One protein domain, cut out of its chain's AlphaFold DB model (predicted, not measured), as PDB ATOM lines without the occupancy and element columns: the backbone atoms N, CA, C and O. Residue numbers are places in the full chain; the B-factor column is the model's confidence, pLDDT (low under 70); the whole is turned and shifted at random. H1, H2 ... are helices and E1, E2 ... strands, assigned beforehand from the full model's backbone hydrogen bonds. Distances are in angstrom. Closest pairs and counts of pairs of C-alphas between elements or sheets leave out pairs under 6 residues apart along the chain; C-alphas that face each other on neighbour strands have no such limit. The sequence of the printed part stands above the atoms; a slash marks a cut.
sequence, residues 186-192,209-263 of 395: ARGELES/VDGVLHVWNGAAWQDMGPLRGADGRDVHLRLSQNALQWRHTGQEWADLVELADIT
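Overview. This is residues 186 to 192 and 209 to 263 of the 395 residues of an uncharacterized protein of Nocardiopsis metallicus (UniProt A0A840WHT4). Two small antiparallel pieces stand as separate lobes in a flat, loose model: a three-stranded sheet of E4, E5 and E6 with the short helix H1 at one end, and a two-stranded hairpin of E2 and E3 with E1 near E2. Residues 227 to 234 join the lobes, and no strand of one lobe pairs with a strand of the other. The printed part has 62 residues with six named strands and one named helix, in the order E1 E2 E3 E4 E5 E6 H1, and its class is mostly strand. The whole is loose, with a radius of gyration of the C-alphas of 13.3 A, and the C-alphas span 34 by 32 by 14 A.

Arrangement. The largest sheet has the order E4, residues 235 to 239, then E5, residues 243 to 248, then E6, residues 254 to 258. These form a meander, each strand the antiparallel neighbour of the one before. E4 and E5 are a hairpin at 160 degrees, with N 236 and O 247 within hydrogen-bond range at 2.8 A. E5 and E6 are a hairpin at 153 degrees, with N 246 and O 254 within hydrogen-bond range at 2.8 A. H1, residues 259 to 262, only grazes this sheet; the closest C-alphas of E5 and H1 are those of Ala 243 and Leu 259, 4.5 A apart. H1 is too short for any O i to N i+4 pair, and its one O i to N i+3 pair is within range. E2, residues 212 to 216, and E3, residues 221 to 226, form the sheet of two strands and are an antiparallel hairpin at 156 degrees, with N 215 and O 222 within hydrogen-bond range at 2.9 A. E1, residues 186 to 190, pairs with no named strand; E1 and E2 are near each other, with 7 pairs of C-alphas within 10 A. E3 and E4 are apart, and so are E3 and E5.

Along the chain. E5 measures 16.6 A from first to last C-alpha, E4 13.6 A and E6 10.8 A. E3 measures 14.6 A, E2 13.4 A, E1 11.7 A and H1 5.5 A. E1 begins at C-alpha 186 (-43.670, -20.756, -36.379), E5 begins at C-alpha 243 (-61.339, -22.899, -49.145), and H1 ends at C-alpha 262 (-55.196, -29.726, -47.984).

Size, cuts and confidence. The two C-alphas farthest apart are those of Glu 191 and Gln 241, 36.9 A. Residues 193 to 208 are not printed, and C-alphas 192 and 209 are 5.8 A apart across the cut. Of the links that are printed whole, E3 to E4 is short and the others are tight. The mean pLDDT of the printed part is 71.3, and 24 residues are under 70, among them 227 to 236 and 256 to 263.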
ATOM      1  N   ALA A 186     -44.627 -21.843 -36.181       77.44
ATOM      2  CA  ALA A 186     -43.670 -20.756 -36.379       77.44
ATOM      3  C   ALA A 186     -42.447 -20.936 -35.461       77.44
ATOM      4  O   ALA A 186     -42.572 -20.906 -34.236       77.44
ATOM      5  N   ARG A 187     -41.269 -21.127 -36.059       82.31
ATOM      6  CA  ARG A 187     -39.997 -21.357 -35.360       82.31
ATOM      7  C   ARG A 187     -39.142 -20.096 -35.234       82.31
ATOM      8  O   ARG A 187     -38.378 -19.998 -34.277       82.31
ATOM      9  N   GLY A 188     -39.290 -19.123 -36.136       79.19
ATOM     10  CA  GLY A 188     -38.605 -17.829 -36.039       79.19
ATOM     11  C   GLY A 188     -38.375 -17.134 -37.380       79.19
ATOM     12  O   GLY A 188     -38.968 -17.502 -38.392       79.19
ATOM     13  N   GLU A 189     -37.502 -16.127 -37.371       85.56
ATOM     14  CA  GLU A 189     -37.042 -15.377 -38.546       85.56
ATOM     15  C   GLU A 189     -35.536 -15.611 -38.738       85.56
ATOM     16  O   GLU A 189     -34.789 -15.637 -37.757       85.56
ATOM     17  N   LEU A 190     -35.110 -15.821 -39.982       84.69
ATOM     18  CA  LEU A 190     -33.725 -16.039 -40.395       84.69
ATOM     19  C   LEU A 190     -33.319 -14.973 -41.419       84.69
ATOM     20  O   LEU A 190     -34.160 -14.409 -42.121       84.69
ATOM     21  N   GLU A 191     -32.019 -14.706 -41.511       82.12
ATOM     22  CA  GLU A 191     -31.482 -13.683 -42.414       82.12
ATOM     23  C   GLU A 191     -31.324 -14.199 -43.854       82.12
ATOM     24  O   GLU A 191     -31.446 -13.416 -44.797       82.12
ATOM     25  N   SER A 192     -31.093 -15.504 -44.038       87.38
ATOM     26  CA  SER A 192     -30.938 -16.146 -45.348       87.38
ATOM     27  C   SER A 192     -31.575 -17.536 -45.396       87.38
ATOM     28  O   SER A 192     -31.723 -18.217 -44.384       87.38
ATOM     29  N   VAL A 209     -37.938 -15.720 -43.898       85.50
ATOM     30  CA  VAL A 209     -36.647 -15.319 -44.470       85.50
ATOM     31  C   VAL A 209     -36.881 -14.168 -45.432       85.50
ATOM     32  O   VAL A 209     -37.617 -14.335 -46.399       85.50
ATOM     33  N   ASP A 210     -36.316 -12.992 -45.151       82.31
ATOM     34  CA  ASP A 210     -36.530 -11.765 -45.945       82.31
ATOM     35  C   ASP A 210     -38.024 -11.492 -46.249       82.31
ATOM     36  O   ASP A 210     -38.441 -11.141 -47.352       82.31
ATOM     37  N   GLY A 211     -38.882 -11.740 -45.252       72.94
ATOM     38  CA  GLY A 211     -40.333 -11.585 -45.368       72.94
ATOM     39  C   GLY A 211     -41.068 -12.713 -46.100       72.94
ATOM     40  O   GLY A 211     -42.297 -12.660 -46.147       72.94
ATOM     41  N   VAL A 212     -40.365 -13.727 -46.611       79.75
ATOM     42  CA  VAL A 212     -40.897 -14.916 -47.297       79.75
ATOM     43  C   VAL A 212     -41.030 -16.091 -46.333       79.75
ATOM     44  O   VAL A 212     -40.078 -16.470 -45.647       79.75
ATOM     45  N   LEU A 213     -42.229 -16.668 -46.255       83.62
ATOM     46  CA  LEU A 213     -42.513 -17.799 -45.375       83.62
ATOM     47  C   LEU A 213     -42.013 -19.101 -46.004       83.62
ATOM     48  O   LEU A 213     -42.434 -19.461 -47.098       83.62
ATOM     49  N   HIS A 214     -41.175 -19.834 -45.278       80.56
ATOM     50  CA  HIS A 214     -40.667 -21.144 -45.667       80.56
ATOM     51  C   HIS A 214     -41.214 -22.213 -44.720       80.56
ATOM     52  O   HIS A 214     -41.043 -22.093 -43.508       80.56
ATOM     53  N   VAL A 215     -41.868 -23.252 -45.252       84.06
ATOM     54  CA  VAL A 215     -42.545 -24.297 -44.457       84.06
ATOM     55  C   VAL A 215     -41.997 -25.687 -44.778       84.06
ATOM     56  O   VAL A 215     -41.875 -26.055 -45.945       84.06
ATOM     57  N   TRP A 216     -41.703 -26.485 -43.752       83.12
ATOM     58  CA  TRP A 216     -41.253 -27.866 -43.899       83.12
ATOM     59  C   TRP A 216     -42.424 -28.810 -44.181       83.12
ATOM     60  O   TRP A 216     -43.330 -28.956 -43.355       83.12
ATOM     61  N   ASN A 217     -42.386 -29.508 -45.320       72.62
ATOM     62  CA  ASN A 217     -43.421 -30.473 -45.717       72.62
ATOM     63  C   ASN A 217     -43.076 -31.941 -45.386       72.62
ATOM     64  O   ASN A 217     -43.740 -32.850 -45.882       72.62
ATOM     65  N   GLY A 218     -42.044 -32.186 -44.573       74.31
ATOM     66  CA  GLY A 218     -41.574 -33.537 -44.239       74.31
ATOM     67  C   GLY A 218     -40.500 -34.087 -45.181       74.31
ATOM     68  O   GLY A 218     -39.905 -35.113 -44.868       74.31
ATOM     69  N   ALA A 219     -40.239 -33.416 -46.304       77.62
ATOM     70  CA  ALA A 219     -39.204 -33.800 -47.264       77.62
ATOM     71  C   ALA A 219     -38.322 -32.623 -47.712       77.62
ATOM     72  O   ALA A 219     -37.144 -32.821 -47.998       77.62
ATOM     73  N   ALA A 220     -38.884 -31.416 -47.811       80.38
ATOM     74  CA  ALA A 220     -38.168 -30.211 -48.208       80.38
ATOM     75  C   ALA A 220     -38.848 -28.941 -47.671       80.38
ATOM     76  O   ALA A 220     -40.069 -28.895 -47.484       80.38
ATOM     77  N   TRP A 221     -38.064 -27.877 -47.513       82.25
ATOM     78  CA  TRP A 221     -38.587 -26.533 -47.279       82.25
ATOM     79  C   TRP A 221     -39.297 -26.009 -48.525       82.25
ATOM     80  O   TRP A 221     -38.762 -26.080 -49.632       82.25
ATOM     81  N   GLN A 222     -40.514 -25.504 -48.345       82.62
ATOM     82  CA  GLN A 222     -41.335 -24.929 -49.402       82.62
ATOM     83  C   GLN A 222     -41.423 -23.413 -49.228       82.62
ATOM     84  O   GLN A 222     -41.794 -22.948 -48.152       82.62
ATOM     85  N   ASP A 223     -41.124 -22.660 -50.287       84.19
ATOM     86  CA  ASP A 223     -41.329 -21.209 -50.362       84.19
ATOM     87  C   ASP A 223     -42.823 -20.916 -50.575       84.19
ATOM     88  O   ASP A 223     -43.402 -21.267 -51.605       84.19
ATOM     89  N   MET A 224     -43.456 -20.316 -49.568       74.25
ATOM     90  CA  MET A 224     -44.878 -19.963 -49.557       74.25
ATOM     91  C   MET A 224     -45.124 -18.491 -49.921       74.25
ATOM     92  O   MET A 224     -46.258 -18.016 -49.842       74.25
ATOM     93  N   GLY A 225     -44.088 -17.764 -50.339       74.44
ATOM     94  CA  GLY A 225     -44.154 -16.362 -50.726       74.44
ATOM     95  C   GLY A 225     -44.098 -15.370 -49.554       74.44
ATOM     96  O   GLY A 225     -44.072 -15.751 -48.377       74.44
ATOM     97  N   PRO A 226     -44.042 -14.060 -49.862       73.19
ATOM     98  CA  PRO A 226     -43.925 -13.011 -48.862       73.19
ATOM     99  C   PRO A 226     -45.200 -12.865 -48.027       73.19
ATOM    100  O   PRO A 226     -46.287 -12.664 -48.565       73.19
ATOM    101  N   LEU A 227     -45.063 -12.863 -46.699       63.94
ATOM    102  CA  LEU A 227     -46.168 -12.565 -45.778       63.94
ATOM    103  C   LEU A 227     -46.507 -11.070 -45.719       63.94
ATOM    104  O   LEU A 227     -47.562 -10.692 -45.207       63.94
ATOM    105  N   ARG A 228     -45.628 -10.208 -46.243       58.41
ATOM    106  CA  ARG A 228     -45.829  -8.759 -46.297       58.41
ATOM    107  C   ARG A 228     -45.833  -8.280 -47.745       58.41
ATOM    108  O   ARG A 228     -44.823  -8.375 -48.437       58.41
ATOM    109  N   GLY A 229     -46.958  -7.729 -48.198       49.28
ATOM    110  CA  GLY A 229     -47.039  -7.072 -49.503       49.28
ATOM    111  C   GLY A 229     -46.126  -5.840 -49.570       49.28
ATOM    112  O   GLY A 229     -46.006  -5.096 -48.594       49.28
ATOM    113  N   ALA A 230     -45.508  -5.590 -50.732       49.72
ATOM    114  CA  ALA A 230     -44.627  -4.439 -50.994       49.72
ATOM    115  C   ALA A 230     -45.297  -3.057 -50.778       49.72
ATOM    116  O   ALA A 230     -44.634  -2.023 -50.817       49.72
ATOM    117  N   ASP A 231     -46.611  -3.034 -50.549       54.03
ATOM    118  CA  ASP A 231     -47.461  -1.870 -50.301       54.03
ATOM    119  C   ASP A 231     -47.835  -1.660 -48.816       54.03
ATOM    120  O   ASP A 231     -48.536  -0.696 -48.502       54.03
ATOM    121  N   GLY A 232     -47.372  -2.519 -47.894       52.22
ATOM    122  CA  GLY A 232     -47.594  -2.373 -46.449       52.22
ATOM    123  C   GLY A 232     -49.024  -2.668 -45.981       52.22
ATOM    124  O   GLY A 232     -49.406  -2.236 -44.894       52.22
ATOM    125  N   ARG A 233     -49.830  -3.371 -46.786       54.88
ATOM    126  CA  ARG A 233     -51.193  -3.772 -46.411       54.88
ATOM    127  C   ARG A 233     -51.175  -5.098 -45.659       54.88
ATOM    128  O   ARG A 233     -50.507  -6.036 -46.082       54.88
ATOM    129  N   ASP A 234     -51.941  -5.175 -44.574       54.88
ATOM    130  CA  ASP A 234     -52.088  -6.418 -43.816       54.88
ATOM    131  C   ASP A 234     -52.744  -7.503 -44.679       54.88
ATOM    132  O   ASP A 234     -53.736  -7.251 -45.377       54.88
ATOM    133  N   VAL A 235     -52.188  -8.711 -44.610       64.88
ATOM    134  CA  VAL A 235     -52.784  -9.917 -45.185       64.88
ATOM    135  C   VAL A 235     -53.782 -10.472 -44.176       64.88
ATOM    136  O   VAL A 235     -53.448 -10.711 -43.017       64.88
ATOM    137  N   HIS A 236     -55.019 -10.682 -44.614       59.75
ATOM    138  CA  HIS A 236     -56.053 -11.346 -43.829       59.75
ATOM    139  C   HIS A 236     -56.242 -12.751 -44.379       59.75
ATOM    140  O   HIS A 236     -56.418 -12.911 -45.586       59.75
ATOM    141  N   LEU A 237     -56.244 -13.743 -43.492       73.50
ATOM    142  CA  LEU A 237     -56.558 -15.135 -43.804       73.50
ATOM    143  C   LEU A 237     -57.884 -15.500 -43.142       73.50
ATOM    144  O   LEU A 237     -58.141 -15.113 -42.001       73.50
ATOM    145  N   ARG A 238     -58.733 -16.247 -43.847       66.62
ATOM    146  CA  ARG A 238     -59.943 -16.828 -43.258       66.62
ATOM    147  C   ARG A 238     -60.223 -18.203 -43.832       66.62
ATOM    148  O   ARG A 238     -59.962 -18.459 -45.002       66.62
ATOM    149  N   LEU A 239     -60.850 -19.044 -43.024       59.44
ATOM    150  CA  LEU A 239     -61.482 -20.263 -43.503       59.44
ATOM    151  C   LEU A 239     -62.893 -19.928 -44.000       59.44
ATOM    152  O   LEU A 239     -63.670 -19.276 -43.301       59.44
ATOM    153  N   SER A 240     -63.202 -20.340 -45.226       69.31
ATOM    154  CA  SER A 240     -64.565 -20.375 -45.763       69.31
ATOM    155  C   SER A 240     -65.108 -21.809 -45.713       69.31
ATOM    156  O   SER A 240     -64.421 -22.713 -45.246       69.31
ATOM    157  N   GLN A 241     -66.331 -22.036 -46.202       69.38
ATOM    158  CA  GLN A 241     -66.914 -23.384 -46.244       69.38
ATOM    159  C   GLN A 241     -66.081 -24.367 -47.088       69.38
ATOM    160  O   GLN A 241     -66.057 -25.553 -46.770       69.38
ATOM    161  N   ASN A 242     -65.380 -23.878 -48.123       71.88
ATOM    162  CA  ASN A 242     -64.743 -24.736 -49.130       71.88
ATOM    163  C   ASN A 242     -63.267 -24.407 -49.411       71.88
ATOM    164  O   ASN A 242     -62.626 -25.153 -50.144       71.88
ATOM    165  N   ALA A 243     -62.710 -23.330 -48.856       65.19
ATOM    166  CA  ALA A 243     -61.339 -22.899 -49.145       65.19
ATOM    167  C   ALA A 243     -60.730 -22.067 -48.010       65.19
ATOM    168  O   ALA A 243     -61.441 -21.321 -47.322       65.19
ATOM    169  N   LEU A 244     -59.405 -22.134 -47.860       74.50
ATOM    170  CA  LEU A 244     -58.644 -21.089 -47.182       74.50
ATOM    171  C   LEU A 244     -58.591 -19.886 -48.125       74.50
ATOM    172  O   LEU A 244     -58.136 -20.003 -49.259       74.50
ATOM    173  N   GLN A 245     -59.070 -18.739 -47.666       76.12
ATOM    174  CA  GLN A 245     -59.131 -17.509 -48.445       76.12
ATOM    175  C   GLN A 245     -58.170 -16.472 -47.887       76.12
ATOM    176  O   GLN A 245     -57.968 -16.380 -46.673       76.12
ATOM    177  N   TRP A 246     -57.637 -15.643 -48.775       80.75
ATOM    178  CA  TRP A 246     -56.740 -14.552 -48.431       80.75
ATOM    179  C   TRP A 246     -57.184 -13.240 -49.076       80.75
ATOM    180  O   TRP A 246     -57.894 -13.223 -50.086       80.75
ATOM    181  N   ARG A 247     -56.785 -12.120 -48.474       74.19
ATOM    182  CA  ARG A 247     -56.864 -10.793 -49.098       74.19
ATOM    183  C   ARG A 247     -55.863  -9.833 -48.482       74.19
ATOM    184  O   ARG A 247     -55.479  -9.994 -47.327       74.19
ATOM    185  N   HIS A 248     -55.567  -8.751 -49.191       75.75
ATOM    186  CA  HIS A 248     -55.012  -7.549 -48.573       75.75
ATOM    187  C   HIS A 248     -56.130  -6.659 -48.015       75.75
ATOM    188  O   HIS A 248     -57.256  -6.648 -48.529       75.75
ATOM    189  N   THR A 249     -55.830  -5.871 -46.979       68.94
ATOM    190  CA  THR A 249     -56.750  -4.849 -46.453       68.94
ATOM    191  C   THR A 249     -57.299  -3.968 -47.587       68.94
ATOM    192  O   THR A 249     -56.548  -3.266 -48.265       68.94
ATOM    193  N   GLY A 250     -58.623  -4.005 -47.792       70.12
ATOM    194  CA  GLY A 250     -59.333  -3.221 -48.815       70.12
ATOM    195  C   GLY A 250     -59.623  -3.940 -50.141       70.12
ATOM    196  O   GLY A 250     -60.189  -3.313 -51.032       70.12
ATOM    197  N   GLN A 251     -59.274  -5.223 -50.279       77.25
ATOM    198  CA  GLN A 251     -59.589  -6.043 -51.458       77.25
ATOM    199  C   GLN A 251     -60.680  -7.093 -51.183       77.25
ATOM    200  O   GLN A 251     -61.057  -7.355 -50.033       77.25
ATOM    201  N   GLU A 252     -61.207  -7.674 -52.264       79.25
ATOM    202  CA  GLU A 252     -62.080  -8.847 -52.203       79.25
ATOM    203  C   GLU A 252     -61.274 -10.102 -51.847       79.25
ATOM    204  O   GLU A 252     -60.062 -10.161 -52.046       79.25
ATOM    205  N   TRP A 253     -61.953 -11.081 -51.253       78.00
ATOM    206  CA  TRP A 253     -61.343 -12.344 -50.845       78.00
ATOM    207  C   TRP A 253     -61.072 -13.230 -52.059       78.00
ATOM    208  O   TRP A 253     -61.970 -13.431 -52.872       78.00
ATOM    209  N   ALA A 254     -59.860 -13.773 -52.139       73.56
ATOM    210  CA  ALA A 254     -59.455 -14.751 -53.141       73.56
ATOM    211  C   ALA A 254     -59.206 -16.114 -52.483       73.56
ATOM    212  O   ALA A 254     -58.715 -16.180 -51.353       73.56
ATOM    213  N   ASP A 255     -59.529 -17.195 -53.187       71.69
ATOM    214  CA  ASP A 255     -59.220 -18.554 -52.739       71.69
ATOM    215  C   ASP A 255     -57.703 -18.786 -52.831       71.69
ATOM    216  O   ASP A 255     -57.091 -18.555 -53.874       71.69
ATOM    217  N   LEU A 256     -57.087 -19.169 -51.709       66.88
ATOM    218  CA  LEU A 256     -55.665 -19.509 -51.614       66.88
ATOM    219  C   LEU A 256     -55.451 -21.001 -51.872       66.88
ATOM    220  O   LEU A 256     -54.570 -21.377 -52.636       66.88
ATOM    221  N   VAL A 257     -56.260 -21.840 -51.221       65.62
ATOM    222  CA  VAL A 257     -56.263 -23.292 -51.412       65.62
ATOM    223  C   VAL A 257     -57.669 -23.825 -51.155       65.62
ATOM    224  O   VAL A 257     -58.323 -23.401 -50.193       65.62
ATOM    225  N   GLU A 258     -58.153 -24.736 -51.997       62.62
ATOM    226  CA  GLU A 258     -59.397 -25.442 -51.701       62.62
ATOM    227  C   GLU A 258     -59.178 -26.352 -50.491       62.62
ATOM    228  O   GLU A 258     -58.147 -27.012 -50.354       62.62
ATOM    229  N   LEU A 259     -60.151 -26.391 -49.581       58.22
ATOM    230  CA  LEU A 259     -60.049 -27.190 -48.362       58.22
ATOM    231  C   LEU A 259     -59.880 -28.684 -48.695       58.22
ATOM    232  O   LEU A 259     -59.234 -29.403 -47.944       58.22
ATOM    233  N   ALA A 260     -60.403 -29.113 -49.851       58.59
ATOM    234  CA  ALA A 260     -60.283 -30.464 -50.393       58.59
ATOM    235  C   ALA A 260     -58.866 -30.842 -50.869       58.59
ATOM    236  O   ALA A 260     -58.581 -32.029 -50.967       58.59
ATOM    237  N   ASP A 261     -57.987 -29.871 -51.133       58.62
ATOM    238  CA  ASP A 261     -56.606 -30.132 -51.570       58.62
ATOM    239  C   ASP A 261     -55.630 -30.238 -50.385       58.62
ATOM    240  O   ASP A 261     -54.557 -30.830 -50.508       58.62
ATOM    241  N   ILE A 262     -55.995 -29.677 -49.225       57.50
ATOM    242  CA  ILE A 262     -55.196 -29.726 -47.984       57.50
ATOM    243  C   ILE A 262     -55.677 -30.783 -46.984       57.50
ATOM    244  O   ILE A 262     -54.947 -31.127 -46.054       57.50
ATOM    245  N   THR A 263     -56.882 -31.321 -47.169       47.66
ATOM    246  CA  THR A 263     -57.321 -32.569 -46.535       47.66
ATOM    247  C   THR A 263     -57.296 -33.658 -47.589       47.66
ATOM    248  O   THR A 263     -57.932 -33.487 -48.621       47.66
TER     249      THR A 263